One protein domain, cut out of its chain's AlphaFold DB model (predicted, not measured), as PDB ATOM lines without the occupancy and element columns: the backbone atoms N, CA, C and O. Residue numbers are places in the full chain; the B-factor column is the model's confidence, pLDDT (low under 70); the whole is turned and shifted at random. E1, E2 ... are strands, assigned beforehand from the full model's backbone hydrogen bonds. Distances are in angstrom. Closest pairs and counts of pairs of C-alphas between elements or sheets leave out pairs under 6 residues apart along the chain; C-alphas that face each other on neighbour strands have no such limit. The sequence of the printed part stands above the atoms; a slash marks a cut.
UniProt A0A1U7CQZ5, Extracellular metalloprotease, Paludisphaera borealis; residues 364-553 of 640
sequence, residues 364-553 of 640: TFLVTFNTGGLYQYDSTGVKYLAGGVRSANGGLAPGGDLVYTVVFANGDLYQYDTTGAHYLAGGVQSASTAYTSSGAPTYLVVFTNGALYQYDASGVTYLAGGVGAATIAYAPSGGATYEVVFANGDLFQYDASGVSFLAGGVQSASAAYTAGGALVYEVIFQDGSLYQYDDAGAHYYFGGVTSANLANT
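AT A GLANCE: This is residues 364 to 553 of the 640 residues of the protein "Extracellular metalloprotease" of Paludisphaera borealis (UniProt A0A1U7CQZ5). Five blades, each a twisted sheet of four strands, stand round a shared axis as a closed propeller, with E4, E8, E12, E16 and E20 lining its middle. The last strand, E20, joins E1, E2 and E3 in one blade and closes the ring. The printed part has 190 residues with 20 named strands, E1 to E20 in order, and no named helix: the class is all strand. The antiparallel sheets run E3 E2 E1 E20, E4 E5 E6 E7, E8 E9 E10 E11, E12 E13 E14 E15 and E16 E17 E18 E19. The whole is compact and rounded, with a radius of gyration of the C-alphas of 15.0 A and spans of 38 by 38 by 38 A.

HOW THE PARTS SIT: E1, residues 364 to 369, E2, residues 374 to 378, and E3, residues 381 to 386, form a meander, each strand the antiparallel neighbour of the one before. Within hydrogen-bond range are N 367 and O 375, 2.9 A, and N 383 and O 376, 2.8 A. E20, residues 545 to 552, is antiparallel to E1 at 171 degrees, with N 366 and O 549 2.9 A apart. Four more meanders are E4 to E7, residues 389 to 396, 402 to 408, 413 to 416 and 421 to 425; E8 to E11, residues 428 to 435, 441 to 447, 452 to 456 and 459 to 464; E12 to E15, residues 467 to 474, 480 to 486, 491 to 494 and 499 to 503; and E16 to E19, residues 506 to 513, 519 to 525, 529 to 534 and 537 to 543. Between the neighbour strands E4 and E5, N 405 and O 393 are within hydrogen-bond range at 2.9 A, and between the neighbour strands E12 and E13, N 483 and O 471 are within hydrogen-bond range at 2.9 A. The five strongly twisted sheets are a stack of sheets, face to face in turn. Closest C-alphas are those of Gly 395 and Ala 434 for E4 and E8, 5.0 A; Ser 432 and Thr 471 for E8 and E12, 5.1 A; Ala 469 and Ser 508 for E12 and E16, 5.6 A; Ser 510 and Asn 549 for E16 and E20, 5.8 A; and Gly 395 and Ala 551 for E4 and E20, 5.1 A.

IN THESE COORDINATES: E1 begins at C-alpha 364 (5.593, 11.495, -37.229). E4 spans 20.3 A, E8 20.6 A, E12 20.5 A, E16 20.4 A and E20 20.2 A. E20 ends at C-alpha 552 (8.787, 12.496, -31.945).

THE WHOLE: The C-alphas of Thr 380 and Gly 465, the two farthest apart, are 39.9 A apart. The printed part has no cut, and its links between strands are tight. Mean pLDDT of the printed part is 90.7, with residues 515 to 516 and 553 under 70.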
ATOM      1  N   THR A 364       6.516  11.015 -36.197       87.31
ATOM      2  CA  THR A 364       5.593  11.495 -37.229       87.31
ATOM      3  C   THR A 364       6.206  12.688 -37.946       87.31
ATOM      4  O   THR A 364       6.698  13.613 -37.310       87.31
ATOM      5  N   PHE A 365       6.150  12.697 -39.274       90.00
ATOM      6  CA  PHE A 365       6.649  13.795 -40.093       90.00
ATOM      7  C   PHE A 365       5.478  14.549 -40.723       90.00
ATOM      8  O   PHE A 365       4.694  13.977 -41.488       90.00
ATOM      9  N   LEU A 366       5.329  15.827 -40.382       92.75
ATOM     10  CA  LEU A 366       4.311  16.712 -40.944       92.75
ATOM     11  C   LEU A 366       4.905  17.500 -42.113       92.75
ATOM     12  O   LEU A 366       6.015  18.014 -42.005       92.75
ATOM     13  N   VAL A 367       4.166  17.620 -43.219       93.75
ATOM     14  CA  VAL A 367       4.582  18.381 -44.411       93.75
ATOM     15  C   VAL A 367       3.414  19.198 -44.952       93.75
ATOM     16  O   VAL A 367       2.368  18.651 -45.307       93.75
ATOM     17  N   THR A 368       3.603  20.511 -45.060       95.44
ATOM     18  CA  THR A 368       2.702  21.429 -45.765       95.44
ATOM     19  C   THR A 368       3.265  21.727 -47.150       95.44
ATOM     20  O   THR A 368       4.396  22.192 -47.276       95.44
ATOM     21  N   PHE A 369       2.474  21.492 -48.194       91.94
ATOM     22  CA  PHE A 369       2.816  21.867 -49.568       91.94
ATOM     23  C   PHE A 369       2.257  23.245 -49.935       91.94
ATOM     24  O   PHE A 369       1.238  23.683 -49.405       91.94
ATOM     25  N   ASN A 370       2.879  23.903 -50.914       90.62
ATOM     26  CA  ASN A 370       2.488  25.211 -51.454       90.62
ATOM     27  C   ASN A 370       1.092  25.238 -52.111       90.62
ATOM     28  O   ASN A 370       0.519  26.306 -52.300       90.62
ATOM     29  N   THR A 371       0.514  24.069 -52.393       88.81
ATOM     30  CA  THR A 371      -0.899  23.873 -52.762       88.81
ATOM     31  C   THR A 371      -1.867  24.045 -51.583       88.81
ATOM     32  O   THR A 371      -3.082  23.963 -51.762       88.81
ATOM     33  N   GLY A 372      -1.347  24.245 -50.371       91.62
ATOM     34  CA  GLY A 372      -2.096  24.331 -49.123       91.62
ATOM     35  C   GLY A 372      -2.435  22.980 -48.487       91.62
ATOM     36  O   GLY A 372      -3.182  22.951 -47.511       91.62
ATOM     37  N   GLY A 373      -1.949  21.862 -49.034       94.81
ATOM     38  CA  GLY A 373      -2.204  20.524 -48.493       94.81
ATOM     39  C   GLY A 373      -1.247  20.158 -47.358       94.81
ATOM     40  O   GLY A 373      -0.033  20.157 -47.560       94.81
ATOM     41  N   LEU A 374      -1.792  19.803 -46.193       94.75
ATOM     42  CA  LEU A 374      -1.063  19.259 -45.045       94.75
ATOM     43  C   LEU A 374      -1.166  17.729 -45.020       94.75
ATOM     44  O   LEU A 374      -2.268  17.171 -45.000       94.75
ATOM     45  N   TYR A 375      -0.013  17.068 -44.965       93.06
ATOM     46  CA  TYR A 375       0.125  15.616 -44.914       93.06
ATOM     47  C   TYR A 375       0.926  15.179 -43.687       93.06
ATOM     48  O   TYR A 375       1.890  15.827 -43.286       93.06
ATOM     49  N   GLN A 376       0.516  14.045 -43.132       91.69
ATOM     50  CA  GLN A 376       1.179  13.280 -42.087       91.69
ATOM     51  C   GLN A 376       1.838  12.055 -42.733       91.69
ATOM     52  O   GLN A 376       1.182  11.339 -43.493       91.69
ATOM     53  N   TYR A 377       3.106  11.811 -42.419       90.12
ATOM     54  CA  TYR A 377       3.848  10.597 -42.761       90.12
ATOM     55  C   TYR A 377       4.261   9.917 -41.455       90.12
ATOM     56  O   TYR A 377       4.776  10.578 -40.553       90.12
ATOM     57  N   ASP A 378       4.048   8.612 -41.345       85.62
ATOM     58  CA  ASP A 378       4.433   7.802 -40.185       85.62
ATOM     59  C   ASP A 378       4.684   6.343 -40.607       85.62
ATOM     60  O   ASP A 378       4.631   5.999 -41.792       85.62
ATOM     61  N   SER A 379       4.980   5.465 -39.648       81.06
ATOM     62  CA  SER A 379       5.268   4.048 -39.902       81.06
ATOM     63  C   SER A 379       4.078   3.240 -40.448       81.06
ATOM     64  O   SER A 379       4.276   2.121 -40.925       81.06
ATOM     65  N   THR A 380       2.855   3.784 -40.412       83.62
ATOM     66  CA  THR A 380       1.646   3.160 -40.975       83.62
ATOM     67  C   THR A 380       1.346   3.623 -42.404       83.62
ATOM     68  O   THR A 380       0.670   2.904 -43.146       83.62
ATOM     69  N   GLY A 381       1.876   4.778 -42.825       84.50
ATOM     70  CA  GLY A 381       1.778   5.270 -44.198       84.50
ATOM     71  C   GLY A 381       1.708   6.794 -44.310       84.50
ATOM     72  O   GLY A 381       2.401   7.525 -43.609       84.50
ATOM     73  N   VAL A 382       0.879   7.269 -45.246       89.62
ATOM     74  CA  VAL A 382       0.673   8.699 -45.527       89.62
ATOM     75  C   VAL A 382      -0.806   9.044 -45.395       89.62
ATOM     76  O   VAL A 382      -1.663   8.379 -45.982       89.62
ATOM     77  N   LYS A 383      -1.104  10.111 -44.657       90.38
ATOM     78  CA  LYS A 383      -2.458  10.562 -44.323       90.38
ATOM     79  C   LYS A 383      -2.593  12.057 -44.604       90.38
ATOM     80  O   LYS A 383      -1.847  12.873 -44.075       90.38
ATOM     81  N   TYR A 384      -3.568  12.432 -45.424       92.69
ATOM     82  CA  TYR A 384      -3.951  13.833 -45.613       92.69
ATOM     83  C   TYR A 384      -4.713  14.340 -44.379       92.69
ATOM     84  O   TYR A 384      -5.592  13.634 -43.877       92.69
ATOM     85  N   LEU A 385      -4.378  15.538 -43.890       91.25
ATOM     86  CA  LEU A 385      -5.001  16.139 -42.703       91.25
ATOM     87  C   LEU A 385      -5.918  17.317 -43.047       91.25
ATOM     88  O   LEU A 385      -7.062  17.351 -42.602       91.25
ATOM     89  N   ALA A 386      -5.419  18.288 -43.816       92.75
ATOM     90  CA  ALA A 386      -6.111  19.555 -44.054       92.75
ATOM     91  C   ALA A 386      -5.693  20.207 -45.380       92.75
ATOM     92  O   ALA A 386      -4.625  19.923 -45.921       92.75
ATOM     93  N   GLY A 387      -6.541  21.111 -45.878       94.00
ATOM     94  CA  GLY A 387      -6.293  21.939 -47.061       94.00
ATOM     95  C   GLY A 387      -6.368  23.429 -46.725       94.00
ATOM     96  O   GLY A 387      -6.978  23.809 -45.729       94.00
ATOM     97  N   GLY A 388      -5.757  24.274 -47.556       95.31
ATOM     98  CA  GLY A 388      -5.657  25.717 -47.301       95.31
ATOM     99  C   GLY A 388      -4.686  26.091 -46.174       95.31
ATOM    100  O   GLY A 388      -4.788  27.187 -45.627       95.31
ATOM    101  N   VAL A 389      -3.762  25.202 -45.807       97.38
ATOM    102  CA  VAL A 389      -2.753  25.417 -44.758       97.38
ATOM    103  C   VAL A 389      -1.572  26.228 -45.303       97.38
ATOM    104  O   VAL A 389      -1.072  25.954 -46.389       97.38
ATOM    105  N   ARG A 390      -1.104  27.221 -44.543       95.88
ATOM    106  CA  ARG A 390       0.111  28.003 -44.824       95.88
ATOM    107  C   ARG A 390       1.342  27.357 -44.192       95.88
ATOM    108  O   ARG A 390       2.365  27.204 -44.858       95.88
ATOM    109  N   SER A 391       1.229  26.995 -42.915       96.94
ATOM    110  CA  SER A 391       2.302  26.408 -42.114       96.94
ATOM    111  C   SER A 391       1.733  25.441 -41.074       96.94
ATOM    112  O   SER A 391       0.645  25.681 -40.549       96.94
ATOM    113  N   ALA A 392       2.463  24.372 -40.764       96.62
ATOM    114  CA  ALA A 392       2.155  23.471 -39.656       96.62
ATOM    115  C   ALA A 392       3.429  22.950 -38.975       96.62
ATOM    116  O   ALA A 392       4.490  22.867 -39.597       96.62
ATOM    117  N   ASN A 393       3.305  22.588 -37.699       95.25
ATOM    118  CA  ASN A 393       4.381  22.076 -36.846       95.25
ATOM    119  C   ASN A 393       3.765  21.219 -35.723       95.25
ATOM    120  O   ASN A 393       2.624  21.477 -35.334       95.25
ATOM    121  N   GLY A 394       4.473  20.203 -35.225       90.19
ATOM    122  CA  GLY A 394       3.936  19.258 -34.247       90.19
ATOM    123  C   GLY A 394       4.901  18.928 -33.114       90.19
ATOM    124  O   GLY A 394       6.115  18.924 -33.279       90.19
ATOM    125  N   GLY A 395       4.333  18.581 -31.964       86.81
ATOM    126  CA  GLY A 395       5.052  18.024 -30.826       86.81
ATOM    127  C   GLY A 395       4.272  16.849 -30.249       86.81
ATOM    128  O   GLY A 395       3.039  16.854 -30.253       86.81
ATOM    129  N   LEU A 396       4.976  15.832 -29.751       81.75
ATOM    130  CA  LEU A 396       4.331  14.739 -29.026       81.75
ATOM    131  C   LEU A 396       4.258  15.097 -27.538       81.75
ATOM    132  O   LEU A 396       5.272  15.398 -26.903       81.75
ATOM    133  N   ALA A 397       3.045  15.095 -26.995       80.12
ATOM    134  CA  ALA A 397       2.778  15.355 -25.587       80.12
ATOM    135  C   ALA A 397       3.279  14.186 -24.701       80.12
ATOM    136  O   ALA A 397       3.554  13.100 -25.216       80.12
ATOM    137  N   PRO A 398       3.339  14.332 -23.359       74.06
ATOM    138  CA  PRO A 398       3.809  13.273 -22.449       74.06
ATOM    139  C   PRO A 398       3.096  11.913 -22.541       74.06
ATOM    140  O   PRO A 398       3.628  10.918 -22.056       74.06
ATOM    141  N   GLY A 399       1.895  11.857 -23.130       72.56
ATOM    142  CA  GLY A 399       1.165  10.612 -23.400       72.56
ATOM    143  C   GLY A 399       1.526   9.920 -24.723       72.56
ATOM    144  O   GLY A 399       0.998   8.848 -24.995       72.56
ATOM    145  N   GLY A 400       2.383  10.524 -25.553       77.00
ATOM    146  CA  GLY A 400       2.627  10.124 -26.946       77.00
ATOM    147  C   GLY A 400       1.642  10.731 -27.957       77.00
ATOM    148  O   GLY A 400       1.854  10.606 -29.159       77.00
ATOM    149  N   ASP A 401       0.596  11.419 -27.487       84.31
ATOM    150  CA  ASP A 401      -0.391  12.091 -28.336       84.31
ATOM    151  C   ASP A 401       0.256  13.186 -29.199       84.31
ATOM    152  O   ASP A 401       0.932  14.083 -28.688       84.31
ATOM    153  N   LEU A 402       0.006  13.141 -30.511       86.56
ATOM    154  CA  LEU A 402       0.411  14.193 -31.441       86.56
ATOM    155  C   LEU A 402      -0.480  15.422 -31.272       86.56
ATOM    156  O   LEU A 402      -1.676  15.378 -31.567       86.56
ATOM    157  N   VAL A 403       0.141  16.534 -30.887       90.56
ATOM    158  CA  VAL A 403      -0.487  17.851 -30.840       90.56
ATOM    159  C   VAL A 403       0.215  18.755 -31.844       90.56
ATOM    160  O   VAL A 403       1.442  18.861 -31.845       90.56
ATOM    161  N   TYR A 404      -0.548  19.388 -32.732       93.50
ATOM    162  CA  TYR A 404       0.014  20.149 -33.847       93.50
ATOM    163  C   TYR A 404      -0.674  21.497 -34.049       93.50
ATOM    164  O   TYR A 404      -1.895  21.625 -33.944       93.50
ATOM    165  N   THR A 405       0.129  22.517 -34.341       96.06
ATOM    166  CA  THR A 405      -0.337  23.852 -34.719       96.06
ATOM    167  C   THR A 405      -0.487  23.943 -36.230       96.06
ATOM    168  O   THR A 405       0.378  23.487 -36.977       96.06
ATOM    169  N   VAL A 406      -1.574  24.566 -36.681       97.75
ATOM    170  CA  VAL A 406      -1.904  24.789 -38.091       97.75
ATOM    171  C   VAL A 406      -2.233  26.265 -38.280       97.75
ATOM    172  O   VAL A 406      -3.191  26.773 -37.699       97.75
ATOM    173  N   VAL A 407      -1.451  26.946 -39.113       98.31
ATOM    174  CA  VAL A 407      -1.742  28.300 -39.595       98.31
ATOM    175  C   VAL A 407      -2.380  28.175 -40.970       98.31
ATOM    176  O   VAL A 407      -1.752  27.664 -41.899       98.31
ATOM    177  N   PHE A 408      -3.616  28.636 -41.126       98.06
ATOM    178  CA  PHE A 408      -4.323  28.631 -42.407       98.06
ATOM    179  C   PHE A 408      -3.909  29.807 -43.305       98.06
ATOM    180  O   PHE A 408      -3.294  30.783 -42.873       98.06
ATOM    181  N   ALA A 409      -4.233  29.726 -44.597       95.75
ATOM    182  CA  ALA A 409      -3.856  30.722 -45.601       95.75
ATOM    183  C   ALA A 409      -4.406  32.132 -45.315       95.75
ATOM    184  O   ALA A 409      -3.788  33.112 -45.734       95.75
ATOM    185  N   ASN A 410      -5.506  32.243 -44.564       95.69
ATOM    186  CA  ASN A 410      -6.079  33.504 -44.081       95.69
ATOM    187  C   ASN A 410      -5.340  34.108 -42.864       95.69
ATOM    188  O   ASN A 410      -5.569  35.271 -42.542       95.69
ATOM    189  N   GLY A 411      -4.441  33.354 -42.223       97.31
ATOM    190  CA  GLY A 411      -3.692  33.766 -41.034       97.31
ATOM    191  C   GLY A 411      -4.314  33.353 -39.695       97.31
ATOM    192  O   GLY A 411      -3.840  33.824 -38.662       97.31
ATOM    193  N   ASP A 412      -5.342  32.502 -39.679       98.19
ATOM    194  CA  ASP A 412      -5.854  31.915 -38.433       98.19
ATOM    195  C   ASP A 412      -4.964  30.758 -37.962       98.19
ATOM    196  O   ASP A 412      -4.621  29.864 -38.740       98.19
ATOM    197  N   LEU A 413      -4.618  30.769 -36.675       98.31
ATOM    198  CA  LEU A 413      -3.875  29.729 -35.974       98.31
ATOM    199  C   LEU A 413      -4.831  28.865 -35.147       98.31
ATOM    200  O   LEU A 413      -5.489  29.349 -34.221       98.31
ATOM    201  N   TYR A 414      -4.813  27.568 -35.435       97.56
ATOM    202  CA  TYR A 414      -5.467  26.528 -34.652       97.56
ATOM    203  C   TYR A 414      -4.440  25.567 -34.048       97.56
ATOM    204  O   TYR A 414      -3.403  25.285 -34.650       97.56
ATOM    205  N   GLN A 415      -4.769  25.012 -32.888       95.31
ATOM    206  CA  GLN A 415      -4.166  23.798 -32.347       95.31
ATOM    207  C   GLN A 415      -5.103  22.616 -32.590       95.31
ATOM    208  O   GLN A 415      -6.319  22.754 -32.474       95.31
ATOM    209  N   TYR A 416      -4.531  21.457 -32.891       93.94
ATOM    210  CA  TYR A 416      -5.235  20.187 -33.004       93.94
ATOM    211  C   TYR A 416      -4.655  19.190 -32.001       93.94
ATOM    212  O   TYR A 416      -3.437  19.008 -31.950       93.94
ATOM    213  N   ASP A 417      -5.527  18.550 -31.227       90.56
ATOM    214  CA  ASP A 417      -5.195  17.522 -30.236       90.56
ATOM    215  C   ASP A 417      -6.232  16.375 -30.250       90.56
ATOM    216  O   ASP A 417      -7.067  16.274 -31.153       90.56
ATOM    217  N   THR A 418      -6.185  15.484 -29.255       88.06
ATOM    218  CA  THR A 418      -7.114  14.346 -29.121       88.06
ATOM    219  C   THR A 418      -8.548  14.733 -28.740       88.06
ATOM    220  O   THR A 418      -9.450  13.901 -28.850       88.06
ATOM    221  N   THR A 419      -8.788  15.979 -28.323       91.44
ATOM    222  CA  THR A 419     -10.117  16.520 -27.991       91.44
ATOM    223  C   THR A 419     -10.752  17.288 -29.152       91.44
ATOM    224  O   THR A 419     -11.981  17.330 -29.246       91.44
ATOM    225  N   GLY A 420      -9.950  17.848 -30.065       90.81
ATOM    226  CA  GLY A 420     -10.446  18.475 -31.289       90.81
ATOM    227  C   GLY A 420      -9.536  19.564 -31.850       90.81
ATOM    228  O   GLY A 420      -8.314  19.448 -31.834       90.81
ATOM    229  N   ALA A 421     -10.165  20.607 -32.399       94.56
ATOM    230  CA  ALA A 421      -9.505  21.774 -32.973       94.56
ATOM    231  C   ALA A 421      -9.850  23.030 -32.161       94.56
ATOM    232  O   ALA A 421     -11.028  23.373 -32.020       94.56
ATOM    233  N   HIS A 422      -8.831  23.740 -31.681       94.75
ATOM    234  CA  HIS A 422      -8.958  24.923 -30.829       94.75
ATOM    235  C   HIS A 422      -8.386  26.143 -31.544       94.75
ATOM    236  O   HIS A 422      -7.243  26.117 -31.994       94.75
ATOM    237  N   TYR A 423      -9.161  27.218 -31.652       96.50
ATOM    238  CA  TYR A 423      -8.671  28.491 -32.185       96.50
ATOM    239  C   TYR A 423      -7.790  29.196 -31.150       96.50
ATOM    240  O   TYR A 423      -8.202  29.330 -29.997       96.50
ATOM    241  N   LEU A 424      -6.611  29.674 -31.560       95.12
ATOM    242  CA  LEU A 424      -5.666  30.366 -30.674       95.12
ATOM    243  C   LEU A 424      -5.507  31.854 -31.013       95.12
ATOM    244  O   LEU A 424      -5.516  32.691 -30.111       95.12
ATOM    245  N   ALA A 425      -5.325  32.194 -32.293       95.88
ATOM    246  CA  ALA A 425      -5.020  33.559 -32.730       95.88
ATOM    247  C   ALA A 425      -5.336  33.783 -34.218       95.88
ATOM    248  O   ALA A 425      -5.469  32.833 -34.983       95.88
ATOM    249  N   GLY A 426      -5.384  35.049 -34.636       96.81
ATOM    250  CA  GLY A 426      -5.472  35.470 -36.038       96.81
ATOM    251  C   GLY A 426      -4.334  36.424 -36.407       96.81
ATOM    252  O   GLY A 426      -3.690  37.002 -35.531       96.81
ATOM    253  N   GLY A 427      -4.076  36.595 -37.705       97.19
ATOM    254  CA  GLY A 427      -2.952  37.404 -38.200       97.19
ATOM    255  C   GLY A 427      -1.583  36.724 -38.062       97.19
ATOM    256  O   GLY A 427      -0.554  37.400 -38.038       97.19
ATOM    257  N   VAL A 428      -1.558  35.395 -37.962       98.44
ATOM    258  CA  VAL A 428      -0.348  34.579 -37.813       98.44
ATOM    259  C   VAL A 428       0.245  34.228 -39.184       98.44
ATOM    260  O   VAL A 428      -0.468  34.017 -40.167       98.44
ATOM    261  N   GLN A 429       1.574  34.173 -39.261       96.94
ATOM    262  CA  GLN A 429       2.343  33.764 -40.437       96.94
ATOM    263  C   GLN A 429       2.868  32.330 -40.309       96.94
ATOM    264  O   GLN A 429       2.699  31.538 -41.237       96.94
ATOM    265  N   SER A 430       3.445  31.990 -39.156       97.81
ATOM    266  CA  SER A 430       3.856  30.630 -38.788       97.81
ATOM    267  C   SER A 430       3.713  30.431 -37.281       97.81
ATOM    268  O   SER A 430       3.829  31.394 -36.518       97.81
ATOM    269  N   ALA A 431       3.536  29.187 -36.847       97.50
ATOM    270  CA  ALA A 431       3.585  28.832 -35.436       97.50
ATOM    271  C   ALA A 431       4.248  27.467 -35.233       97.50
ATOM    272  O   ALA A 431       4.167  26.596 -36.102       97.50
ATOM    273  N   SER A 432       4.869  27.301 -34.070       95.88
ATOM    274  CA  SER A 432       5.511  26.071 -33.615       95.88
ATOM    275  C   SER A 432       4.988  25.679 -32.240       95.88
ATOM    276  O   SER A 432       4.607  26.552 -31.461       95.88
ATOM    277  N   THR A 433       4.974  24.380 -31.943       93.19
ATOM    278  CA  THR A 433       4.567  23.814 -30.654       93.19
ATOM    279  C   THR A 433       5.573  22.762 -30.208       93.19
ATOM    280  O   THR A 433       5.813  21.787 -30.914       93.19
ATOM    281  N   ALA A 434       6.131  22.926 -29.011       90.31
ATOM    282  CA  ALA A 434       7.004  21.937 -28.389       90.31
ATOM    283  C   ALA A 434       6.610  21.699 -26.931       90.31
ATOM    284  O   ALA A 434       5.957  22.530 -26.301       90.31
ATOM    285  N   TYR A 435       7.037  20.563 -26.385       87.00
ATOM    286  CA  TYR A 435       6.833  20.215 -24.984       87.00
ATOM    287  C   TYR A 435       8.163  20.227 -24.240       87.00
ATOM    288  O   TYR A 435       9.147  19.634 -24.679       87.00
ATOM    289  N   THR A 436       8.175  20.891 -23.090       82.56
ATOM    290  CA  THR A 436       9.267  20.788 -22.114       82.56
ATOM    291  C   THR A 436       9.379  19.359 -21.567       82.56
ATOM    292  O   THR A 436       8.419  18.585 -21.608       82.56
ATOM    293  N   SER A 437      10.511  19.016 -20.943       74.31
ATOM    294  CA  SER A 437      10.683  17.725 -20.252       74.31
ATOM    295  C   SER A 437       9.716  17.504 -19.073       74.31
ATOM    296  O   SER A 437       9.537  16.370 -18.632       74.31
ATOM    297  N   SER A 438       9.066  18.561 -18.570       76.50
ATOM    298  CA  SER A 438       7.980  18.488 -17.581       76.50
ATOM    299  C   SER A 438       6.581  18.371 -18.202       76.50
ATOM    300  O   SER A 438       5.598  18.286 -17.469       76.50
ATOM    301  N   GLY A 439       6.473  18.359 -19.534       80.06
ATOM    302  CA  GLY A 439       5.211  18.220 -20.258       80.06
ATOM    303  C   GLY A 439       4.399  19.504 -20.421       80.06
ATOM    304  O   GLY A 439       3.275  19.441 -20.919       80.06
ATOM    305  N   ALA A 440       4.935  20.666 -20.039       86.00
ATOM    306  CA  ALA A 440       4.298  21.946 -20.337       86.00
ATOM    307  C   ALA A 440       4.502  22.306 -21.824       86.00
ATOM    308  O   ALA A 440       5.648  22.230 -22.288       86.00
ATOM    309  N   PRO A 441       3.443  22.701 -22.561       90.06
ATOM    310  CA  PRO A 441       3.574  23.192 -23.926       90.06
ATOM    311  C   PRO A 441       4.250  24.566 -23.953       90.06
ATOM    312  O   PRO A 441       4.114  25.377 -23.034       90.06
ATOM    313  N   THR A 442       4.961  24.838 -25.037       93.25
ATOM    314  CA  THR A 442       5.520  26.146 -25.380       93.25
ATOM    315  C   THR A 442       5.302  26.377 -26.865       93.25
ATOM    316  O   THR A 442       5.635  25.517 -27.684       93.25
ATOM    317  N   TYR A 443       4.739  27.533 -27.207       95.50
ATOM    318  CA  TYR A 443       4.474  27.920 -28.586       95.50
ATOM    319  C   TYR A 443       5.370  29.079 -28.997       95.50
ATOM    320  O   TYR A 443       5.493  30.054 -28.254       95.50
ATOM    321  N   LEU A 444       5.916  29.018 -30.210       97.56
ATOM    322  CA  LEU A 444       6.382  30.213 -30.910       97.56
ATOM    323  C   LEU A 444       5.315  30.641 -31.909       97.56
ATOM    324  O   LEU A 444       4.782  29.809 -32.640       97.56
ATOM    325  N   VAL A 445       5.023  31.938 -31.965       98.44
ATOM    326  CA  VAL A 445       4.071  32.524 -32.915       98.44
ATOM    327  C   VAL A 445       4.733  33.709 -33.603       98.44
ATOM    328  O   VAL A 445       5.142  34.671 -32.950       98.44
ATOM    329  N   VAL A 446       4.826  33.637 -34.930       98.56
ATOM    330  CA  VAL A 446       5.269  34.736 -35.794       98.56
ATOM    331  C   VAL A 446       4.029  35.360 -36.417       98.56
ATOM    332  O   VAL A 446       3.306  34.693 -37.157       98.56
ATOM    333  N   PHE A 447       3.769  36.631 -36.130       98.38
ATOM    334  CA  PHE A 447       2.668  37.385 -36.737       98.38
ATOM    335  C   PHE A 447       3.053  37.929 -38.121       98.38
ATOM    336  O   PHE A 447       4.231  38.060 -38.445       98.38
ATOM    337  N   THR A 448       2.070  38.286 -38.951       97.19
ATOM    338  CA  THR A 448       2.288  38.797 -40.326       97.19
ATOM    339  C   THR A 448       2.999  40.156 -40.409       97.19
ATOM    340  O   THR A 448       3.364  40.590 -41.498       97.19
ATOM    341  N   ASN A 449       3.234  40.823 -39.277       96.38
ATOM    342  CA  ASN A 449       4.119  41.989 -39.159       96.38
ATOM    343  C   ASN A 449       5.590  41.610 -38.864       96.38
ATOM    344  O   ASN A 449       6.416  42.493 -38.632       96.38
ATOM    345  N   GLY A 450       5.913  40.314 -38.828       97.56
ATOM    346  CA  GLY A 450       7.236  39.775 -38.520       97.56
ATOM    347  C   GLY A 450       7.610  39.779 -37.035       97.56
ATOM    348  O   GLY A 450       8.784  39.591 -36.719       97.56
ATOM    349  N   ALA A 451       6.667  40.025 -36.119       98.31
ATOM    350  CA  ALA A 451       6.915  39.951 -34.679       98.31
ATOM    351  C   ALA A 451       6.829  38.500 -34.175       98.31
ATOM    352  O   ALA A 451       5.816  37.828 -34.382       98.31
ATOM    353  N   LEU A 452       7.879  38.044 -33.489       98.62
ATOM    354  CA  LEU A 452       7.989  36.731 -32.855       98.62
ATOM    355  C   LEU A 452       7.714  36.834 -31.351       98.62
ATOM    356  O   LEU A 452       8.400  37.564 -30.627       98.62
ATOM    357  N   TYR A 453       6.760  36.032 -30.886       98.31
ATOM    358  CA  TYR A 453       6.422  35.861 -29.477       98.31
ATOM    359  C   TYR A 453       6.513  34.391 -29.060       98.31
ATOM    360  O   TYR A 453       6.174  33.494 -29.832       98.31
ATOM    361  N   GLN A 454       6.912  34.169 -27.812       97.81
ATOM    362  CA  GLN A 454       6.820  32.897 -27.105       97.81
ATOM    363  C   GLN A 454       5.629  32.918 -26.142       97.81
ATOM    364  O   GLN A 454       5.411  33.916 -25.452       97.81
ATOM    365  N   TYR A 455       4.888  31.813 -26.086       96.31
ATOM    366  CA  TYR A 455       3.763  31.589 -25.179       96.31
ATOM    367  C   TYR A 455       4.017  30.306 -24.387       96.31
ATOM    368  O   TYR A 455       4.105  29.228 -24.977       96.31
ATOM    369  N   ASP A 456       4.111  30.407 -23.066       93.50
ATOM    370  CA  ASP A 456       4.332  29.268 -22.170       93.50
ATOM    371  C   ASP A 456       3.645  29.481 -20.806       93.50
ATOM    372  O   ASP A 456       2.903  30.443 -20.599       93.50
ATOM    373  N   ALA A 457       3.864  28.565 -19.859       90.31
ATOM    374  CA  ALA A 457       3.238  28.600 -18.535       90.31
ATOM    375  C   ALA A 457       3.636  29.813 -17.656       90.31
ATOM    376  O   ALA A 457       2.979  30.063 -16.645       90.31
ATOM    377  N   SER A 458       4.688  30.559 -18.013       90.62
ATOM    378  CA  SER A 458       5.079  31.819 -17.362       90.62
ATOM    379  C   SER A 458       4.387  33.055 -17.955       90.62
ATOM    380  O   SER A 458       4.314  34.087 -17.284       90.62
ATOM    381  N   GLY A 459       3.837  32.953 -19.171       93.25
ATOM    382  CA  GLY A 459       3.110  34.030 -19.842       93.25
ATOM    383  C   GLY A 459       3.480  34.183 -21.318       93.25
ATOM    384  O   GLY A 459       3.661  33.203 -22.039       93.25
ATOM    385  N   VAL A 460       3.551  35.438 -21.773       96.81
ATOM    386  CA  VAL A 460       3.845  35.802 -23.167       96.81
ATOM    387  C   VAL A 460       5.075  36.699 -23.212       96.81
ATOM    388  O   VAL A 460       5.087  37.764 -22.594       96.81
ATOM    389  N   THR A 461       6.088  36.292 -23.975       97.81
ATOM    390  CA  THR A 461       7.370  37.000 -24.103       97.81
ATOM    391  C   THR A 461       7.606  37.397 -25.558       97.81
ATOM    392  O   THR A 461       7.538  36.559 -26.450       97.81
ATOM    393  N   TYR A 462       7.903  38.672 -25.817       97.62
ATOM    394  CA  TYR A 462       8.378  39.125 -27.129       97.62
ATOM    395  C   TYR A 462       9.863  38.783 -27.294       97.62
ATOM    396  O   TYR A 462      10.654  39.108 -26.408       97.62
ATOM    397  N   LEU A 463      10.238  38.164 -28.417       96.88
ATOM    398  CA  LEU A 463      11.620  37.743 -28.680       96.88
ATOM    399  C   LEU A 463      12.307  38.596 -29.755       96.88
ATOM    400  O   LEU A 463      13.425  39.064 -29.545       96.88
ATOM    401  N   ALA A 464      11.666  38.787 -30.913       96.81
ATOM    402  CA  ALA A 464      12.302  39.392 -32.086       96.81
ATOM    403  C   ALA A 464      11.294  40.018 -33.062       96.81
ATOM    404  O   ALA A 464      10.098  39.738 -33.018       96.81
ATOM    405  N   GLY A 465      11.803  40.844 -33.979       97.06
ATOM    406  CA  GLY A 465      11.054  41.435 -35.089       97.06
ATOM    407  C   GLY A 465      11.758  41.187 -36.425       97.06
ATOM    408  O   GLY A 465      12.962  40.937 -36.453       97.06
ATOM    409  N   GLY A 466      11.013  41.256 -37.530       97.12
ATOM    410  CA  GLY A 466      11.524  40.921 -38.865       97.12
ATOM    411  C   GLY A 466      11.675  39.414 -39.115       97.12
ATOM    412  O   GLY A 466      12.419  39.018 -40.010       97.12
ATOM    413  N   VAL A 467      10.998  38.574 -38.330       98.31
ATOM    414  CA  VAL A 467      11.028  37.110 -38.443       98.31
ATOM    415  C   VAL A 467      10.054  36.636 -39.527       98.31
ATOM    416  O   VAL A 467       8.922  37.107 -39.603       98.31
ATOM    417  N   GLY A 468      10.496  35.703 -40.370       96.81
ATOM    418  CA  GLY A 468       9.690  35.033 -41.392       96.81
ATOM    419  C   GLY A 468       9.074  33.717 -40.903       96.81
ATOM    420  O   GLY A 468       7.891  33.475 -41.144       96.81
ATOM    421  N   ALA A 469       9.856  32.908 -40.186       97.94
ATOM    422  CA  ALA A 469       9.404  31.703 -39.493       97.94
ATOM    423  C   ALA A 469      10.262  31.442 -38.245       97.94
ATOM    424  O   ALA A 469      11.422  31.848 -38.198       97.94
ATOM    425  N   ALA A 470       9.712  30.755 -37.242       97.69
ATOM    426  CA  ALA A 470      10.492  30.287 -36.098       97.69
ATOM    427  C   ALA A 470       9.941  28.985 -35.511       97.69
ATOM    428  O   ALA A 470       8.721  28.786 -35.468       97.69
ATOM    429  N   THR A 471      10.839  28.133 -35.022       96.19
ATOM    430  CA  THR A 471      10.520  26.877 -34.331       96.19
ATOM    431  C   THR A 471      11.368  26.702 -33.072       96.19
ATOM    432  O   THR A 471      12.371  27.392 -32.875       96.19
ATOM    433  N   ILE A 472      10.923  25.822 -32.176       93.12
ATOM    434  CA  ILE A 472      11.602  25.501 -30.916       93.12
ATOM    435  C   ILE A 472      11.634  23.985 -30.719       93.12
ATOM    436  O   ILE A 472      10.642  23.301 -30.965       93.12
ATOM    437  N   ALA A 473      12.762  23.470 -30.240       89.88
ATOM    438  CA  ALA A 473      12.939  22.082 -29.836       89.88
ATOM    439  C   ALA A 473      13.547  22.015 -28.428       89.88
ATOM    440  O   ALA A 473      14.410  22.822 -28.078       89.88
ATOM    441  N   TYR A 474      13.127  21.033 -27.628       87.38
ATOM    442  CA  TYR A 474      13.729  20.753 -26.324       87.38
ATOM    443  C   TYR A 474      14.583  19.490 -26.385       87.38
ATOM    444  O   TYR A 474      14.111  18.417 -26.760       87.38
ATOM    445  N   ALA A 475      15.839  19.617 -25.968       82.00
ATOM    446  CA  ALA A 475      16.741  18.494 -25.774       82.00
ATOM    447  C   ALA A 475      16.228  17.570 -24.653       82.00
ATOM    448  O   ALA A 475      15.590  18.048 -23.709       82.00
ATOM    449  N   PRO A 476      16.618  16.279 -24.632       75.88
ATOM    450  CA  PRO A 476      16.349  15.383 -23.499       75.88
ATOM    451  C   PRO A 476      16.882  15.892 -22.143       75.88
ATOM    452  O   PRO A 476      16.434  15.449 -21.089       75.88
ATOM    453  N   SER A 477      17.838  16.829 -22.157       78.00
ATOM    454  CA  SER A 477      18.376  17.530 -20.982       78.00
ATOM    455  C   SER A 477      17.532  18.726 -20.509       78.00
ATOM    456  O   SER A 477      17.870  19.336 -19.496       78.00
ATOM    457  N   GLY A 478      16.465  19.089 -21.228       81.12
ATOM    458  CA  GLY A 478      15.632  20.271 -20.978       81.12
ATOM    459  C   GLY A 478      16.166  21.582 -21.576       81.12
ATOM    460  O   GLY A 478      15.512  22.612 -21.437       81.12
ATOM    461  N   GLY A 479      17.325  21.567 -22.245       86.31
ATOM    462  CA  GLY A 479      17.831  22.730 -22.983       86.31
ATOM    463  C   GLY A 479      16.957  23.047 -24.198       86.31
ATOM    464  O   GLY A 479      16.543  22.130 -24.901       86.31
ATOM    465  N   ALA A 480      16.673  24.327 -24.440       90.00
ATOM    466  CA  ALA A 480      15.933  24.780 -25.615       90.00
ATOM    467  C   ALA A 480      16.886  25.162 -26.755       90.00
ATOM    468  O   ALA A 480      17.868  25.874 -26.525       90.00
ATOM    469  N   THR A 481      16.540  24.753 -27.971       92.56
ATOM    470  CA  THR A 481      17.130  25.237 -29.221       92.56
ATOM    471  C   THR A 481      16.026  25.897 -30.039       92.56
ATOM    472  O   THR A 481      14.980  25.296 -30.278       92.56
ATOM    473  N   TYR A 482      16.259  27.141 -30.446       95.62
ATOM    474  CA  TYR A 482      15.360  27.924 -31.288       95.62
ATOM    475  C   TYR A 482      15.965  28.031 -32.680       95.62
ATOM    476  O   TYR A 482      17.161  28.301 -32.818       95.62
ATOM    477  N   GLU A 483      15.130  27.910 -33.700       96.50
ATOM    478  CA  GLU A 483      15.496  28.226 -35.075       96.50
ATOM    479  C   GLU A 483      14.665  29.414 -35.539       96.50
ATOM    480  O   GLU A 483      13.443  29.423 -35.390       96.50
ATOM    481  N   VAL A 484      15.331  30.438 -36.067       98.06
ATOM    482  CA  VAL A 484      14.702  31.687 -36.499       98.06
ATOM    483  C   VAL A 484      15.143  31.974 -37.925       98.06
ATOM    484  O   VAL A 484      16.314  32.251 -38.186       98.06
ATOM    485  N   VAL A 485      14.188  31.914 -38.847       98.25
ATOM    486  CA  VAL A 485      14.349  32.341 -40.237       98.25
ATOM    487  C   VAL A 485      13.869  33.782 -40.322       98.25
ATOM    488  O   VAL A 485      12.680  34.054 -40.136       98.25
ATOM    489  N   PHE A 486      14.769  34.722 -40.589       98.12
ATOM    490  CA  PHE A 486      14.416  36.128 -40.783       98.12
ATOM    491  C   PHE A 486      13.759  36.362 -42.151       98.12
ATOM    492  O   PHE A 486      13.881  35.557 -43.070       98.12
ATOM    493  N   ALA A 487      13.044  37.477 -42.306       95.31
ATOM    494  CA  ALA A 487      12.277  37.791 -43.516       95.31
ATOM    495  C   ALA A 487      13.137  38.016 -44.782       95.31
ATOM    496  O   ALA A 487      12.596  38.084 -45.883       95.31
ATOM    497  N   ASN A 488      14.463  38.114 -44.645       94.88
ATOM    498  CA  ASN A 488      15.421  38.098 -45.755       94.88
ATOM    499  C   ASN A 488      15.837  36.673 -46.189       94.88
ATOM    500  O   ASN A 488      16.440  36.513 -47.249       94.88
ATOM    501  N   GLY A 489      15.505  35.649 -45.399       96.38
ATOM    502  CA  GLY A 489      15.861  34.250 -45.625       96.38
ATOM    503  C   GLY A 489      17.075  33.737 -44.856       96.38
ATOM    504  O   GLY A 489      17.509  32.621 -45.137       96.38
ATOM    505  N   ASP A 490      17.636  34.508 -43.925       97.69
ATOM    506  CA  ASP A 490      18.737  34.032 -43.084       97.69
ATOM    507  C   ASP A 490      18.206  33.179 -41.924       97.69
ATOM    508  O   ASP A 490      17.372  33.631 -41.137       97.69
ATOM    509  N   LEU A 491      18.714  31.951 -41.811       97.88
ATOM    510  CA  LEU A 491      18.461  31.017 -40.718       97.88
ATOM    511  C   LEU A 491      19.550  31.147 -39.649       97.88
ATOM    512  O   LEU A 491      20.729  30.867 -39.899       97.88
ATOM    513  N   PHE A 492      19.125  31.496 -38.438       96.81
ATOM    514  CA  PHE A 492      19.945  31.477 -37.233       96.81
ATOM    515  C   PHE A 492      19.405  30.467 -36.222       96.81
ATOM    516  O   PHE A 492      18.198  30.381 -35.987       96.81
ATOM    517  N   GLN A 493      20.320  29.750 -35.580       95.62
ATOM    518  CA  GLN A 493      20.063  28.908 -34.421       95.62
ATOM    519  C   GLN A 493      20.478  29.642 -33.143       95.62
ATOM    520  O   GLN A 493      21.534  30.276 -33.107       95.62
ATOM    521  N   TYR A 494      19.665  29.524 -32.093       95.38
ATOM    522  CA  TYR A 494      19.932  30.059 -30.758       95.38
ATOM    523  C   TYR A 494      19.806  28.920 -29.746       95.38
ATOM    524  O   TYR A 494      18.768  28.259 -29.687       95.38
ATOM    525  N   ASP A 495      20.840  28.685 -28.945       91.94
ATOM    526  CA  ASP A 495      20.852  27.628 -27.931       91.94
ATOM    527  C   ASP A 495      21.662  28.045 -26.686       91.94
ATOM    528  O   ASP A 495      22.019  29.211 -26.503       91.94
ATOM    529  N   ALA A 496      21.953  27.094 -25.794       89.44
ATOM    530  CA  ALA A 496      22.752  27.347 -24.592       89.44
ATOM    531  C   ALA A 496      24.255  27.599 -24.861       89.44
ATOM    532  O   ALA A 496      24.970  27.988 -23.935       89.44
ATOM    533  N   SER A 497      24.746  27.366 -26.085       89.50
ATOM    534  CA  SER A 497      26.124  27.655 -26.503       89.50
ATOM    535  C   SER A 497      26.272  29.053 -27.116       89.50
ATOM    536  O   SER A 497      27.322  29.679 -26.952       89.50
ATOM    537  N   GLY A 498      25.221  29.575 -27.758       92.44
ATOM    538  CA  GLY A 498      25.183  30.941 -28.273       92.44
ATOM    539  C   GLY A 498      24.223  31.127 -29.446       92.44
ATOM    540  O   GLY A 498      23.086  30.660 -29.423       92.44
ATOM    541  N   VAL A 499      24.686  31.863 -30.462       95.81
ATOM    542  CA  VAL A 499      23.938  32.155 -31.692       95.81
ATOM    543  C   VAL A 499      24.796  31.792 -32.899       95.81
ATOM    544  O   VAL A 499      25.920  32.280 -33.021       95.81
ATOM    545  N   SER A 500      24.248  30.976 -33.796       94.69
ATOM    546  CA  SER A 500      24.937  30.451 -34.979       94.69
ATOM    547  C   SER A 500      24.139  30.756 -36.243       94.69
ATOM    548  O   SER A 500      22.968  30.404 -36.335       94.69
ATOM    549  N   PHE A 501      24.769  31.380 -37.239       95.81
ATOM    550  CA  PHE A 501      24.217  31.433 -38.597       95.81
ATOM    551  C   PHE A 501      24.388  30.063 -39.264       95.81
ATOM    552  O   PHE A 501      25.493  29.518 -39.236       95.81
ATOM    553  N   LEU A 502      23.325  29.523 -39.864       93.00
ATOM    554  CA  LEU A 502      23.354  28.207 -40.516       93.00
ATOM    555  C   LEU A 502      23.287  28.302 -42.047       93.00
ATOM    556  O   LEU A 502      24.076  27.656 -42.735       93.00
ATOM    557  N   ALA A 503      22.351  29.087 -42.589       93.75
ATOM    558  CA  ALA A 503      22.107  29.174 -44.029       93.75
ATOM    559  C   ALA A 503      21.378  30.470 -44.421       93.75
ATOM    560  O   ALA A 503      20.677  31.062 -43.607       93.75
ATOM    561  N   GLY A 504      21.502  30.870 -45.689       95.00
ATOM    562  CA  GLY A 504      20.692  31.923 -46.312       95.00
ATOM    563  C   GLY A 504      19.763  31.352 -47.390       95.00
ATOM    564  O   GLY A 504      19.976  30.238 -47.873       95.00
ATOM    565  N   GLY A 505      18.739  32.111 -47.787       95.12
ATOM    566  CA  GLY A 505      17.731  31.665 -48.763       95.12
ATOM    567  C   GLY A 505      16.734  30.634 -48.214       95.12
ATOM    568  O   GLY A 505      16.080  29.929 -48.988       95.12
ATOM    569  N   VAL A 506      16.617  30.537 -46.889       97.31
ATOM    570  CA  VAL A 506      15.675  29.665 -46.179       97.31
ATOM    571  C   VAL A 506      14.280  30.310 -46.143       97.31
ATOM    572  O   VAL A 506      14.133  31.533 -46.163       97.31
ATOM    573  N   GLN A 507      13.242  29.478 -46.132       95.88
ATOM    574  CA  GLN A 507      11.837  29.852 -45.949       95.88
ATOM    575  C   GLN A 507      11.300  29.386 -44.587       95.88
ATOM    576  O   GLN A 507      10.544  30.109 -43.944       95.88
ATOM    577  N   SER A 508      11.673  28.180 -44.155       96.88
ATOM    578  CA  SER A 508      11.299  27.608 -42.858       96.88
ATOM    579  C   SER A 508      12.325  26.553 -42.439       96.88
ATOM    580  O   SER A 508      12.970  25.957 -43.302       96.88
ATOM    581  N   ALA A 509      12.471  26.315 -41.138       95.75
ATOM    582  CA  ALA A 509      13.310  25.252 -40.595       95.75
ATOM    583  C   ALA A 509      12.709  24.679 -39.300       95.75
ATOM    584  O   ALA A 509      12.001  25.397 -38.580       95.75
ATOM    585  N   SER A 510      12.976  23.403 -39.012       92.81
ATOM    586  CA  SER A 510      12.789  22.861 -37.666       92.81
ATOM    587  C   SER A 510      13.860  21.866 -37.256       92.81
ATOM    588  O   SER A 510      14.142  20.907 -37.972       92.81
ATOM    589  N   ALA A 511      14.346  22.038 -36.034       88.69
ATOM    590  CA  ALA A 511      15.135  21.057 -35.317       88.69
ATOM    591  C   ALA A 511      14.239  19.989 -34.669       88.69
ATOM    592  O   ALA A 511      13.201  20.296 -34.078       88.69
ATOM    593  N   ALA A 512      14.700  18.744 -34.692       83.81
ATOM    594  CA  ALA A 512      14.203  17.652 -33.870       83.81
ATOM    595  C   ALA A 512      15.393  16.921 -33.239       83.81
ATOM    596  O   ALA A 512      16.420  16.706 -33.881       83.81
ATOM    597  N   TYR A 513      15.275  16.509 -31.979       79.69
ATOM    598  CA  TYR A 513      16.266  15.605 -31.389       79.69
ATOM    599  C   TYR A 513      16.015  14.162 -31.854       79.69
ATOM    600  O   TYR A 513      14.965  13.837 -32.407       79.69
ATOM    601  N   THR A 514      16.993  13.289 -31.628       71.94
ATOM    602  CA  THR A 514      16.908  11.837 -31.849       71.94
ATOM    603  C   THR A 514      16.952  11.081 -30.520       71.94
ATOM    604  O   THR A 514      17.335  11.628 -29.486       71.94
ATOM    605  N   ALA A 515      16.604   9.788 -30.521       64.88
ATOM    606  CA  ALA A 515      16.666   8.940 -29.323       64.88
ATOM    607  C   ALA A 515      18.065   8.885 -28.667       64.88
ATOM    608  O   ALA A 515      18.170   8.619 -27.472       64.88
ATOM    609  N   GLY A 516      19.132   9.160 -29.431       64.44
ATOM    610  CA  GLY A 516      20.507   9.285 -28.934       64.44
ATOM    611  C   GLY A 516      20.918  10.701 -28.502       64.44
ATOM    612  O   GLY A 516      22.050  10.884 -28.063       64.44
ATOM    613  N   GLY A 517      20.040  11.700 -28.630       70.19
ATOM    614  CA  GLY A 517      20.313  13.104 -28.311       70.19
ATOM    615  C   GLY A 517      21.019  13.911 -29.411       70.19
ATOM    616  O   GLY A 517      21.256  15.096 -29.207       70.19
ATOM    617  N   ALA A 518      21.327  13.313 -30.567       75.00
ATOM    618  CA  ALA A 518      21.784  14.052 -31.750       75.00
ATOM    619  C   ALA A 518      20.629  14.866 -32.360       75.00
ATOM    620  O   ALA A 518      19.472  14.458 -32.234       75.00
ATOM    621  N   LEU A 519      20.943  15.986 -33.013       78.44
ATOM    622  CA  LEU A 519      19.975  16.826 -33.723       78.44
ATOM    623  C   LEU A 519      19.809  16.382 -35.179       78.44
ATOM    624  O   LEU A 519      20.773  15.997 -35.836       78.44
ATOM    625  N   VAL A 520      18.577  16.483 -35.664       84.00
ATOM    626  CA  VAL A 520      18.171  16.359 -37.064       84.00
ATOM    627  C   VAL A 520      17.475  17.663 -37.444       84.00
ATOM    628  O   VAL A 520      16.700  18.201 -36.653       84.00
ATOM    629  N   TYR A 521      17.769  18.178 -38.635       88.81
ATOM    630  CA  TYR A 521      17.277  19.482 -39.085       88.81
ATOM    631  C   TYR A 521      16.471  19.364 -40.371       88.81
ATOM    632  O   TYR A 521      17.022  18.989 -41.404       88.81
ATOM    633  N   GLU A 522      15.203  19.758 -40.349       91.75
ATOM    634  CA  GLU A 522      14.447  20.068 -41.559       91.75
ATOM    635  C   GLU A 522      14.760  21.496 -42.012       91.75
ATOM    636  O   GLU A 522      14.556  22.438 -41.250       91.75
ATOM    637  N   VAL A 523      15.182  21.687 -43.264       94.94
ATOM    638  CA  VAL A 523      15.350  23.019 -43.870       94.94
ATOM    639  C   VAL A 523      14.584  23.083 -45.186       94.94
ATOM    640  O   VAL A 523      14.765  22.250 -46.077       94.94
ATOM    641  N   ILE A 524      13.720  24.090 -45.299       95.88
ATOM    642  CA  ILE A 524      12.918  24.395 -46.479       95.88
ATOM    643  C   ILE A 524      13.490  25.675 -47.090       95.88
ATOM    644  O   ILE A 524      13.412  26.736 -46.469       95.88
ATOM    645  N   PHE A 525      14.051  25.601 -48.295       94.69
ATOM    646  CA  PHE A 525      14.546  26.778 -49.021       94.69
ATOM    647  C   PHE A 525      13.414  27.526 -49.742       94.69
ATOM    648  O   PHE A 525      12.330  26.987 -49.955       94.69
ATOM    649  N   GLN A 526      13.664  28.773 -50.152       92.44
ATOM    650  CA  GLN A 526      12.679  29.654 -50.812       92.44
ATOM    651  C   GLN A 526      12.195  29.180 -52.198       92.44
ATOM    652  O   GLN A 526      11.241  29.736 -52.737       92.44
ATOM    653  N   ASP A 527      12.809  28.148 -52.786       83.94
ATOM    654  CA  ASP A 527      12.271  27.446 -53.962       83.94
ATOM    655  C   ASP A 527      11.312  26.290 -53.599       83.94
ATOM    656  O   ASP A 527      10.834  25.554 -54.469       83.94
ATOM    657  N   GLY A 528      11.022  26.135 -52.305       88.06
ATOM    658  CA  GLY A 528      10.201  25.083 -51.727       88.06
ATOM    659  C   GLY A 528      10.892  23.723 -51.641       88.06
ATOM    660  O   GLY A 528      10.189  22.730 -51.442       88.06
ATOM    661  N   SER A 529      12.213  23.627 -51.839       88.50
ATOM    662  CA  SER A 529      12.954  22.375 -51.635       88.50
ATOM    663  C   SER A 529      13.144  22.069 -50.146       88.50
ATOM    664  O   SER A 529      13.629  22.903 -49.384       88.50
ATOM    665  N   LEU A 530      12.747  20.861 -49.741       91.81
ATOM    666  CA  LEU A 530      12.896  20.325 -48.391       91.81
ATOM    667  C   LEU A 530      14.074  19.353 -48.342       91.81
ATOM    668  O   LEU A 530      14.046  18.294 -48.985       91.81
ATOM    669  N   TYR A 531      15.043  19.689 -47.499       90.06
ATOM    670  CA  TYR A 531      16.135  18.815 -47.097       90.06
ATOM    671  C   TYR A 531      16.017  18.473 -45.612       90.06
ATOM    672  O   TYR A 531      15.561  19.293 -44.816       90.06
ATOM    673  N   GLN A 532      16.474  17.281 -45.245       88.44
ATOM    674  CA  GLN A 532      16.782  16.920 -43.867       88.44
ATOM    675  C   GLN A 532      18.298  16.756 -43.722       88.44
ATOM    676  O   GLN A 532      18.926  16.165 -44.600       88.44
ATOM    677  N   TYR A 533      18.881  17.274 -42.644       87.50
ATOM    678  CA  TYR A 533      20.307  17.155 -42.345       87.50
ATOM    679  C   TYR A 533      20.512  16.310 -41.086       87.50
ATOM    680  O   TYR A 533      19.894  16.579 -40.054       87.50
ATOM    681  N   ASP A 534      21.387  15.311 -41.181       81.12
ATOM    682  CA  ASP A 534      21.806  14.424 -40.091       81.12
ATOM    683  C   ASP A 534      23.325  14.139 -40.154       81.12
ATOM    684  O   ASP A 534      24.041  14.686 -40.997       81.12
ATOM    685  N   ASP A 535      23.830  13.259 -39.279       76.81
ATOM    686  CA  ASP A 535      25.245  12.844 -39.244       76.81
ATOM    687  C   ASP A 535      25.743  12.175 -40.549       76.81
ATOM    688  O   ASP A 535      26.953  12.051 -40.757       76.81
ATOM    689  N   ALA A 536      24.843  11.722 -41.433       77.06
ATOM    690  CA  ALA A 536      25.173  11.147 -42.739       77.06
ATOM    691  C   ALA A 536      25.136  12.179 -43.886       77.06
ATOM    692  O   ALA A 536      25.653  11.893 -44.972       77.06
ATOM    693  N   GLY A 537      24.580  13.373 -43.658       81.12
ATOM    694  CA  GLY A 537      24.607  14.503 -44.586       81.12
ATOM    695  C   GLY A 537      23.228  15.094 -44.873       81.12
ATOM    696  O   GLY A 537      22.355  15.119 -44.014       81.12
ATOM    697  N   ALA A 538      23.054  15.621 -46.089       85.62
ATOM    698  CA  ALA A 538      21.827  16.282 -46.533       85.62
ATOM    699  C   ALA A 538      20.991  15.366 -47.443       85.62
ATOM    700  O   ALA A 538      21.455  14.947 -48.508       85.62
ATOM    701  N   HIS A 539      19.739  15.118 -47.065       83.56
ATOM    702  CA  HIS A 539      18.800  14.235 -47.761       83.56
ATOM    703  C   HIS A 539      17.635  15.046 -48.329       83.56
ATOM    704  O   HIS A 539      16.874  15.650 -47.580       83.56
ATOM    705  N   TYR A 540      17.471  15.067 -49.653       85.69
ATOM    706  CA  TYR A 540      16.326  15.725 -50.291       85.69
ATOM    707  C   TYR A 540      15.082  14.826 -50.252       85.69
ATOM    708  O   TYR A 540      15.104  13.715 -50.798       85.69
ATOM    709  N   TYR A 541      13.976  15.340 -49.709       83.81
ATOM    710  CA  TYR A 541      12.686  14.638 -49.687       83.81
ATOM    711  C   TYR A 541      11.694  15.179 -50.720       83.81
ATOM    712  O   TYR A 541      11.208  14.431 -51.571       83.81
ATOM    713  N   PHE A 542      11.377  16.474 -50.673       82.38
ATOM    714  CA  PHE A 542      10.252  17.047 -51.417       82.38
ATOM    715  C   PHE A 542      10.580  18.423 -52.001       82.38
ATOM    716  O   PHE A 542      11.510  19.092 -51.570       82.38
ATOM    717  N   GLY A 543       9.776  18.852 -52.974       85.00
ATOM    718  CA  GLY A 543       9.836  20.195 -53.545       85.00
ATOM    719  C   GLY A 543       8.437  20.781 -53.712       85.00
ATOM    720  O   GLY A 543       7.496  20.055 -54.044       85.00
ATOM    721  N   GLY A 544       8.305  22.086 -53.480       85.19
ATOM    722  CA  GLY A 544       7.014  22.756 -53.297       85.19
ATOM    723  C   GLY A 544       6.478  22.663 -51.862       85.19
ATOM    724  O   GLY A 544       5.268  22.684 -51.670       85.19
ATOM    725  N   VAL A 545       7.352  22.527 -50.861       91.81
ATOM    726  CA  VAL A 545       7.019  22.542 -49.425       91.81
ATOM    727  C   VAL A 545       7.021  23.985 -48.900       91.81
ATOM    728  O   VAL A 545       7.801  24.804 -49.378       91.81
ATOM    729  N   THR A 546       6.166  24.313 -47.925       94.44
ATOM    730  CA  THR A 546       6.191  25.605 -47.199       94.44
ATOM    731  C   THR A 546       6.665  25.479 -45.754       94.44
ATOM    732  O   THR A 546       7.281  26.402 -45.222       94.44
ATOM    733  N   SER A 547       6.403  24.334 -45.127       95.75
ATOM    734  CA  SER A 547       6.935  23.927 -43.826       95.75
ATOM    735  C   SER A 547       6.919  22.406 -43.720       95.75
ATOM    736  O   SER A 547       6.001  21.762 -44.229       95.75
ATOM    737  N   ALA A 548       7.893  21.844 -43.019       93.62
ATOM    738  CA  ALA A 548       7.895  20.454 -42.590       93.62
ATOM    739  C   ALA A 548       8.476  20.363 -41.177       93.62
ATOM    740  O   ALA A 548       9.111  21.317 -40.728       93.62
ATOM    741  N   ASN A 549       8.220  19.253 -40.487       92.38
ATOM    742  CA  ASN A 549       8.720  19.017 -39.137       92.38
ATOM    743  C   ASN A 549       8.635  17.537 -38.731       92.38
ATOM    744  O   ASN A 549       7.601  16.892 -38.938       92.38
ATOM    745  N   LEU A 550       9.697  17.027 -38.104       88.44
ATOM    746  CA  LEU A 550       9.737  15.730 -37.431       88.44
ATOM    747  C   LEU A 550       9.296  15.853 -35.959       88.44
ATOM    748  O   LEU A 550      10.057  16.285 -35.097       88.44
ATOM    749  N   ALA A 551       8.072  15.421 -35.657       83.88
ATOM    750  CA  ALA A 551       7.550  15.298 -34.298       83.88
ATOM    751  C   ALA A 551       7.825  13.888 -33.743       83.88
ATOM    752  O   ALA A 551       7.511  12.887 -34.390       83.88
ATOM    753  N   ASN A 552       8.396  13.777 -32.544       73.56
ATOM    754  CA  ASN A 552       8.787  12.496 -31.945       73.56
ATOM    755  C   ASN A 552       8.775  12.525 -30.401       73.56
ATOM    756  O   ASN A 552       8.626  13.576 -29.772       73.56
ATOM    757  N   THR A 553       8.849  11.348 -29.770       53.91
ATOM    758  CA  THR A 553       8.643  11.186 -28.320       53.91
ATOM    759  C   THR A 553       9.934  11.344 -27.507       53.91
ATOM    760  O   THR A 553      10.627  10.355 -27.256       53.91
TER     761      THR A 553